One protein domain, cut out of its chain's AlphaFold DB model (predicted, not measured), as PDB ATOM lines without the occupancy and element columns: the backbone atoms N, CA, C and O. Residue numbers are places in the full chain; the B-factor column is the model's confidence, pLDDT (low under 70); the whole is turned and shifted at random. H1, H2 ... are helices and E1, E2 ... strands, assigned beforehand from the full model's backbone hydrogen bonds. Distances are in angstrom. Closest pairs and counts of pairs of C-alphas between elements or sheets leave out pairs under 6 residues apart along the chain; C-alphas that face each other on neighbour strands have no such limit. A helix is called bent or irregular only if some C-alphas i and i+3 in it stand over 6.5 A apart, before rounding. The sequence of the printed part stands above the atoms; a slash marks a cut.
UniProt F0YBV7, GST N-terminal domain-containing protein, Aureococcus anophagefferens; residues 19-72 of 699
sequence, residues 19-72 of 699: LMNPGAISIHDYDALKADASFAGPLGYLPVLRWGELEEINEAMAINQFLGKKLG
ATOM      1  N   LEU A  19     -10.975 -35.172  66.681       30.25
ATOM      2  CA  LEU A  19     -11.362 -35.258  65.280       30.25
ATOM      3  C   LEU A  19     -10.059 -35.165  64.485       30.25
ATOM      4  O   LEU A  19      -9.365 -34.148  64.543       30.25
ATOM      5  N   MET A  20      -9.688 -36.260  63.816       32.16
ATOM      6  CA  MET A  20      -8.696 -36.195  62.754       32.16
ATOM      7  C   MET A  20      -9.180 -35.116  61.797       32.16
ATOM      8  O   MET A  20     -10.298 -35.198  61.292       32.16
ATOM      9  N   ASN A  21      -8.369 -34.079  61.628       30.69
ATOM     10  CA  ASN A  21      -8.588 -33.045  60.638       30.69
ATOM     11  C   ASN A  21      -8.714 -33.778  59.290       30.69
ATOM     12  O   ASN A  21      -7.713 -34.370  58.872       30.69
ATOM     13  N   PRO A  22      -9.897 -33.866  58.642       39.28
ATOM     14  CA  PRO A  22      -9.924 -34.349  57.272       39.28
ATOM     15  C   PRO A  22      -9.053 -33.350  56.525       39.28
ATOM     16  O   PRO A  22      -9.318 -32.153  56.606       39.28
ATOM     17  N   GLY A  23      -7.949 -33.807  55.937       36.00
ATOM     18  CA  GLY A  23      -7.000 -32.943  55.247       36.00
ATOM     19  C   GLY A  23      -7.701 -32.230  54.097       36.00
ATOM     20  O   GLY A  23      -7.683 -32.706  52.968       36.00
ATOM     21  N   ALA A  24      -8.366 -31.117  54.390       37.81
ATOM     22  CA  ALA A  24      -8.942 -30.234  53.408       37.81
ATOM     23  C   ALA A  24      -7.752 -29.556  52.743       37.81
ATOM     24  O   ALA A  24      -7.127 -28.658  53.307       37.81
ATOM     25  N   ILE A  25      -7.388 -30.072  51.576       45.22
ATOM     26  CA  ILE A  25      -6.328 -29.510  50.758       45.22
ATOM     27  C   ILE A  25      -6.774 -28.100  50.363       45.22
ATOM     28  O   ILE A  25      -7.787 -27.915  49.686       45.22
ATOM     29  N   SER A  26      -6.032 -27.104  50.836       35.75
ATOM     30  CA  SER A  26      -6.249 -25.705  50.493       35.75
ATOM     31  C   SER A  26      -5.946 -25.488  49.011       35.75
ATOM     32  O   SER A  26      -4.952 -25.995  48.495       35.75
ATOM     33  N   ILE A  27      -6.755 -24.673  48.323       35.69
ATOM     34  CA  ILE A  27      -6.506 -24.259  46.927       35.69
ATOM     35  C   ILE A  27      -5.105 -23.627  46.773       35.69
ATOM     36  O   ILE A  27      -4.528 -23.662  45.689       35.69
ATOM     37  N   HIS A  28      -4.521 -23.098  47.854       34.62
ATOM     38  CA  HIS A  28      -3.173 -22.529  47.856       34.62
ATOM     39  C   HIS A  28      -2.047 -23.555  47.640       34.62
ATOM     40  O   HIS A  28      -0.995 -23.176  47.132       34.62
ATOM     41  N   ASP A  29      -2.271 -24.839  47.933       53.84
ATOM     42  CA  ASP A  29      -1.276 -25.905  47.726       53.84
ATOM     43  C   ASP A  29      -1.365 -26.533  46.322       53.84
ATOM     44  O   ASP A  29      -0.580 -27.417  45.967       53.84
ATOM     45  N   TYR A  30      -2.299 -26.061  45.488       58.56
ATOM     46  CA  TYR A  30      -2.580 -26.614  44.162       58.56
ATOM     47  C   TYR A  30      -1.360 -26.599  43.228       58.56
ATOM     48  O   TYR A  30      -1.149 -27.545  42.473       58.56
ATOM     49  N   ASP A  31      -0.520 -25.562  43.288       69.94
ATOM     50  CA  ASP A  31       0.669 -25.460  42.433       69.94
ATOM     51  C   ASP A  31       1.782 -26.448  42.809       69.94
ATOM     52  O   ASP A  31       2.534 -26.869  41.929       69.94
ATOM     53  N   ALA A  32       1.878 -26.840  44.082       69.94
ATOM     54  CA  ALA A  32       2.804 -27.878  44.528       69.94
ATOM     55  C   ALA A  32       2.251 -29.278  44.219       69.94
ATOM     56  O   ALA A  32       2.990 -30.166  43.803       69.94
ATOM     57  N   LEU A  33       0.936 -29.452  44.360       64.50
ATOM     58  CA  LEU A  33       0.255 -30.727  44.150       64.50
ATOM     59  C   LEU A  33       0.067 -31.085  42.674       64.50
ATOM     60  O   LEU A  33       0.152 -32.255  42.330       64.50
ATOM     61  N   LYS A  34      -0.100 -30.112  41.768       67.25
ATOM     62  CA  LYS A  34      -0.166 -30.391  40.319       67.25
ATOM     63  C   LYS A  34       1.130 -30.991  39.759       67.25
ATOM     64  O   LYS A  34       1.103 -31.587  38.687       67.25
ATOM     65  N   ALA A  35       2.261 -30.785  40.443       76.81
ATOM     66  CA  ALA A  35       3.543 -31.379  40.074       76.81
ATOM     67  C   ALA A  35       3.636 -32.860  40.481       76.81
ATOM     68  O   ALA A  35       4.469 -33.590  39.949       76.81
ATOM     69  N   ASP A  36       2.772 -33.310  41.395       78.69
ATOM     70  CA  ASP A  36       2.646 -34.703  41.794       78.69
ATOM     71  C   ASP A  36       1.575 -35.388  40.933       78.69
ATOM     72  O   ASP A  36       0.377 -35.138  41.064       78.69
ATOM     73  N   ALA A  37       2.002 -36.284  40.042       67.44
ATOM     74  CA  ALA A  37       1.095 -37.039  39.178       67.44
ATOM     75  C   ALA A  37       0.071 -37.882  39.966       67.44
ATOM     76  O   ALA A  37      -0.986 -38.209  39.428       67.44
ATOM     77  N   SER A  38       0.343 -38.196  41.240       75.25
ATOM     78  CA  SER A  38      -0.583 -38.919  42.118       75.25
ATOM     79  C   SER A  38      -1.738 -38.056  42.645       75.25
ATOM     80  O   SER A  38      -2.699 -38.590  43.198       75.25
ATOM     81  N   PHE A  39      -1.683 -36.730  42.469       78.88
ATOM     82  CA  PHE A  39      -2.717 -35.811  42.951       78.88
ATOM     83  C   PHE A  39      -4.052 -35.959  42.211       78.88
ATOM     84  O   PHE A  39      -5.114 -35.788  42.806       78.88
ATOM     85  N   ALA A  40      -4.018 -36.310  40.924       78.00
ATOM     86  CA  ALA A  40      -5.219 -36.509  40.112       78.00
ATOM     87  C   ALA A  40      -5.807 -37.933  40.237       78.00
ATOM     88  O   ALA A  40      -6.643 -38.341  39.427       78.00
ATOM     89  N   GLY A  41      -5.354 -38.690  41.243       82.12
ATOM     90  CA  GLY A  41      -5.733 -40.075  41.466       82.12
ATOM     91  C   GLY A  41      -5.261 -41.020  40.346       82.12
ATOM     92  O   GLY A  41      -4.689 -40.585  39.344       82.12
ATOM     93  N   PRO A  42      -5.518 -42.333  40.462       81.88
ATOM     94  CA  PRO A  42      -5.145 -43.352  39.482       81.88
ATOM     95  C   PRO A  42      -5.732 -43.120  38.085       81.88
ATOM     96  O   PRO A  42      -5.206 -43.652  37.112       81.88
ATOM     97  N   LEU A  43      -6.815 -42.343  37.971       81.69
ATOM     98  CA  LEU A  43      -7.443 -42.036  36.685       81.69
ATOM     99  C   LEU A  43      -6.928 -40.732  36.055       81.69
ATOM    100  O   LEU A  43      -7.212 -40.478  34.889       81.69
ATOM    101  N   GLY A  44      -6.160 -39.913  36.780       89.19
ATOM    102  CA  GLY A  44      -5.622 -38.659  36.248       89.19
ATOM    103  C   GLY A  44      -6.674 -37.562  36.029       89.19
ATOM    104  O   GLY A  44      -6.442 -36.644  35.234       89.19
ATOM    105  N   TYR A  45      -7.822 -37.632  36.712       85.88
ATOM    106  CA  TYR A  45      -8.917 -36.664  36.598       85.88
ATOM    107  C   TYR A  45      -9.245 -36.030  37.953       85.88
ATOM    108  O   TYR A  45      -9.225 -36.682  38.989       85.88
ATOM    109  N   LEU A  46      -9.587 -34.740  37.931       89.81
ATOM    110  CA  LEU A  46     -10.133 -34.014  39.078       89.81
ATOM    111  C   LEU A  46     -11.663 -33.900  38.941       89.81
ATOM    112  O   LEU A  46     -12.153 -33.801  37.811       89.81
ATOM    113  N   PRO A  47     -12.422 -33.826  40.052       94.44
ATOM    114  CA  PRO A  47     -11.961 -33.765  41.444       94.44
ATOM    115  C   PRO A  47     -11.604 -35.132  42.054       94.44
ATOM    116  O   PRO A  47     -12.183 -36.151  41.688       94.44
ATOM    117  N   VAL A  48     -10.700 -35.109  43.041       92.94
ATOM    118  CA  VAL A  48     -10.340 -36.244  43.904       92.94
ATOM    119  C   VAL A  48     -10.643 -35.880  45.355       92.94
ATOM    120  O   VAL A  48     -10.233 -34.818  45.826       92.94
ATOM    121  N   LEU A  49     -11.357 -36.749  46.071       93.50
ATOM    122  CA  LEU A  49     -11.569 -36.644  47.513       93.50
ATOM    123  C   LEU A  49     -10.741 -37.715  48.219       93.50
ATOM    124  O   LEU A  49     -10.953 -38.905  47.998       93.50
ATOM    125  N   ARG A  50      -9.860 -37.290  49.125       93.12
ATOM    126  CA  ARG A  50      -9.212 -38.172  50.101       93.12
ATOM    127  C   ARG A  50      -9.908 -38.017  51.445       93.12
ATOM    128  O   ARG A  50      -9.949 -36.917  51.996       93.12
ATOM    129  N   TRP A  51     -10.477 -39.101  51.957       92.69
ATOM    130  CA  TRP A  51     -11.188 -39.118  53.231       92.69
ATOM    131  C   TRP A  51     -10.568 -40.151  54.178       92.69
ATOM    132  O   TRP A  51     -10.730 -41.358  54.020       92.69
ATOM    133  N   GLY A  52      -9.856 -39.666  55.196       93.31
ATOM    134  CA  GLY A  52      -9.061 -40.528  56.072       93.31
ATOM    135  C   GLY A  52      -7.845 -41.128  55.357       93.31
ATOM    136  O   GLY A  52      -7.383 -40.600  54.350       93.31
ATOM    137  N   GLU A  53      -7.308 -42.218  55.906       86.56
ATOM    138  CA  GLU A  53      -6.081 -42.860  55.400       86.56
ATOM    139  C   GLU A  53      -6.330 -43.865  54.261       86.56
ATOM    140  O   GLU A  53      -5.382 -44.288  53.610       86.56
ATOM    141  N   LEU A  54      -7.584 -44.270  54.026       70.56
ATOM    142  CA  LEU A  54      -7.900 -45.447  53.203       70.56
ATOM    143  C   LEU A  54      -8.846 -45.185  52.028       70.56
ATOM    144  O   LEU A  54      -8.933 -46.029  51.139       70.56
ATOM    145  N   GLU A  55      -9.560 -44.059  51.998       86.56
ATOM    146  CA  GLU A  55     -10.573 -43.809  50.968       86.56
ATOM    147  C   GLU A  55     -10.127 -42.669  50.051       86.56
ATOM    148  O   GLU A  55     -10.131 -41.496  50.429       86.56
ATOM    149  N   GLU A  56      -9.748 -43.026  48.825       93.44
ATOM    150  CA  GLU A  56      -9.589 -42.088  47.717       93.44
ATOM    151  C   GLU A  56     -10.734 -42.298  46.720       93.44
ATOM    152  O   GLU A  56     -10.963 -43.407  46.235       93.44
ATOM    153  N   ILE A  57     -11.478 -41.230  46.434       94.00
ATOM    154  CA  ILE A  57     -12.635 -41.242  45.540       94.00
ATOM    155  C   ILE A  57     -12.354 -40.271  44.396       94.00
ATOM    156  O   ILE A  57     -12.148 -39.083  44.628       94.00
ATOM    157  N   ASN A  58     -12.362 -40.782  43.165       93.25
ATOM    158  CA  ASN A  58     -11.815 -40.099  41.983       93.25
ATOM    159  C   ASN A  58     -12.871 -39.758  40.922       93.25
ATOM    160  O   ASN A  58     -12.568 -39.651  39.736       93.25
ATOM    161  N   GLU A  59     -14.132 -39.644  41.330       91.31
ATOM    162  CA  GLU A  59     -15.239 -39.354  40.425       91.31
ATOM    163  C   GLU A  59     -16.234 -38.423  41.131       91.31
ATOM    164  O   GLU A  59     -16.583 -38.629  42.294       91.31
ATOM    165  N   ALA A  60     -16.644 -37.347  40.454       89.62
ATOM    166  CA  ALA A  60     -17.406 -36.263  41.068       89.62
ATOM    167  C   ALA A  60     -18.769 -36.726  41.608       89.62
ATOM    168  O   ALA A  60     -19.186 -36.276  42.679       89.62
ATOM    169  N   MET A  61     -19.465 -37.624  40.903       90.25
ATOM    170  CA  MET A  61     -20.718 -38.205  41.386       90.25
ATOM    171  C   MET A  61     -20.486 -39.077  42.623       90.25
ATOM    172  O   MET A  61     -21.202 -38.925  43.612       90.25
ATOM    173  N   ALA A  62     -19.463 -39.928  42.618       91.00
ATOM    174  CA  ALA A  62     -19.093 -40.779  43.741       91.00
ATOM    175  C   ALA A  62     -18.710 -39.948  44.973       91.00
ATOM    176  O   ALA A  62     -19.158 -40.251  46.079       91.00
ATOM    177  N   ILE A  63     -17.964 -38.853  44.785       93.75
ATOM    178  CA  ILE A  63     -17.638 -37.882  45.839       93.75
ATOM    179  C   ILE A  63     -18.920 -37.286  46.426       93.75
ATOM    180  O   ILE A  63     -19.101 -37.290  47.643       93.75
ATOM    181  N   ASN A  64     -19.841 -36.818  45.582       89.56
ATOM    182  CA  ASN A  64     -21.102 -36.229  46.036       89.56
ATOM    183  C   ASN A  64     -21.994 -37.249  46.757       89.56
ATOM    184  O   ASN A  64     -22.586 -36.935  47.790       89.56
ATOM    185  N   GLN A  65     -22.066 -38.485  46.261       89.38
ATOM    186  CA  GLN A  65     -22.800 -39.564  46.918       89.38
ATOM    187  C   GLN A  65     -22.198 -39.900  48.278       89.38
ATOM    188  O   GLN A  65     -22.933 -39.993  49.264       89.38
ATOM    189  N   PHE A  66     -20.875 -40.040  48.344       93.12
ATOM    190  CA  PHE A  66     -20.147 -40.307  49.575       93.12
ATOM    191  C   PHE A  66     -20.364 -39.200  50.606       93.12
ATOM    192  O   PHE A  66     -20.819 -39.476  51.718       93.12
ATOM    193  N   LEU A  67     -20.111 -37.943  50.225       92.00
ATOM    194  CA  LEU A  67     -20.278 -36.792  51.105       92.00
ATOM    195  C   LEU A  67     -21.724 -36.647  51.545       92.00
ATOM    196  O   LEU A  67     -21.980 -36.487  52.734       92.00
ATOM    197  N   GLY A  68     -22.681 -36.791  50.631       89.25
ATOM    198  CA  GLY A  68     -24.078 -36.733  51.016       89.25
ATOM    199  C   GLY A  68     -24.423 -37.814  52.044       89.25
ATOM    200  O   GLY A  68     -25.169 -37.539  52.984       89.25
ATOM    201  N   LYS A  69     -23.907 -39.048  51.891       88.75
ATOM    202  CA  LYS A  69     -24.194 -40.167  52.812       88.75
ATOM    203  C   LYS A  69     -23.554 -39.920  54.174       88.75
ATOM    204  O   LYS A  69     -24.214 -40.088  55.197       88.75
ATOM    205  N   LYS A  70     -22.295 -39.473  54.192       91.75
ATOM    206  CA  LYS A  70     -21.540 -39.179  55.420       91.75
ATOM    207  C   LYS A  70     -22.092 -37.976  56.180       91.75
ATOM    208  O   LYS A  70     -22.183 -38.030  57.402       91.75
ATOM    209  N   LEU A  71     -22.486 -36.923  55.471       89.69
ATOM    210  CA  LEU A  71     -23.015 -35.687  56.054       89.69
ATOM    211  C   LEU A  71     -24.524 -35.757  56.338       89.69
ATOM    212  O   LEU A  71     -25.077 -34.840  56.937       89.69
ATOM    213  N   GLY A  72     -25.202 -36.835  55.928       90.69
ATOM    214  CA  GLY A  72     -26.649 -36.974  56.096       90.69
ATOM    215  C   GLY A  72     -27.459 -35.991  55.246       90.69
ATOM    216  O   GLY A  72     -28.572 -35.645  55.631       90.69
TER     217      GLY A  72
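What this domain is: This is residues 19 to 72 of the 699 residues of the protein "GST N-terminal domain-containing protein" of Aureococcus anophagefferens (UniProt F0YBV7). A small two-stranded hairpin, E1 and E2, lies in the middle of the domain, with the one longer helix, H3, beside it at one end and the two short helices, H1 and H2, at the other. No helix touches another, and residues 19 to 26 are a tail without a named element that leads into H1. The printed part has 54 residues, with three named helices and two named strands in the order H1, H2, E1, E2, H3; the sheet, in the order E1 - E2, is antiparallel, and the class is mixed, helices and strands. The whole is only just compact, close to loose, with a radius of gyration of the C-alphas of 11.7 A, and it spans 34 by 26 by 19 A.

How they stand to each other: H1, residues 27 to 33, and H2, residues 37 to 40, are close but not clearly touching; their closest C-alphas, those of Leu 33 and Phe 39, are 6.0 A apart. E1, residues 49 to 51, and E2, residues 55 to 57, form an antiparallel hairpin, with 164 degrees between their directions. C-alphas 50 and 56 face each other at 4.6 A, and N 49 and O 57, like N 51 and O 55, are within hydrogen-bond range at 2.9 A. H3, residues 60 to 71, has its closest C-alphas to E1 at Leu 49 and Ile 63, 6.4 A, and to E2 at Ile 57 and Ile 63, 6.0 A. H1 is apart from E1, E2 and H3, and H2 is apart from E2 and H3. In H3 every O i to N i+4 pair is within hydrogen-bond range; in H1 1 of 3 is, beside 3 of 4 O i to N i+3 pairs, and H2 is too short for an O i to N i+4 pair.

Where its parts are: H1 begins at C-alpha 27, (-6.506, -24.259, 46.927), and measures 9.8 A; it is irregular, with C-alphas 28 and 31 being 7.3 A apart. H2 is neither bent nor irregular, but only just: C-alphas 37 and 40, its first and last, are 6.4 A apart. E1 begins at C-alpha 49, (-11.569, -36.644, 47.513), and measures 6.2 A, and E2 measures 6.3 A. H3 measures 16.0 A and ends at C-alpha 71, (-23.015, -35.687, 56.054).

The domain as a whole: The two C-alphas farthest apart, those of Ala 35 and Gly 72, are 34.6 A apart. The printed part has no cut. The links H1 to H2, E1 to E2 and E2 to H3 are tight, and the link H2 to E1, with 8 residues, is short. The mean pLDDT of the printed part is 75.2, and residues 19 to 34 and residue 37 are under 70.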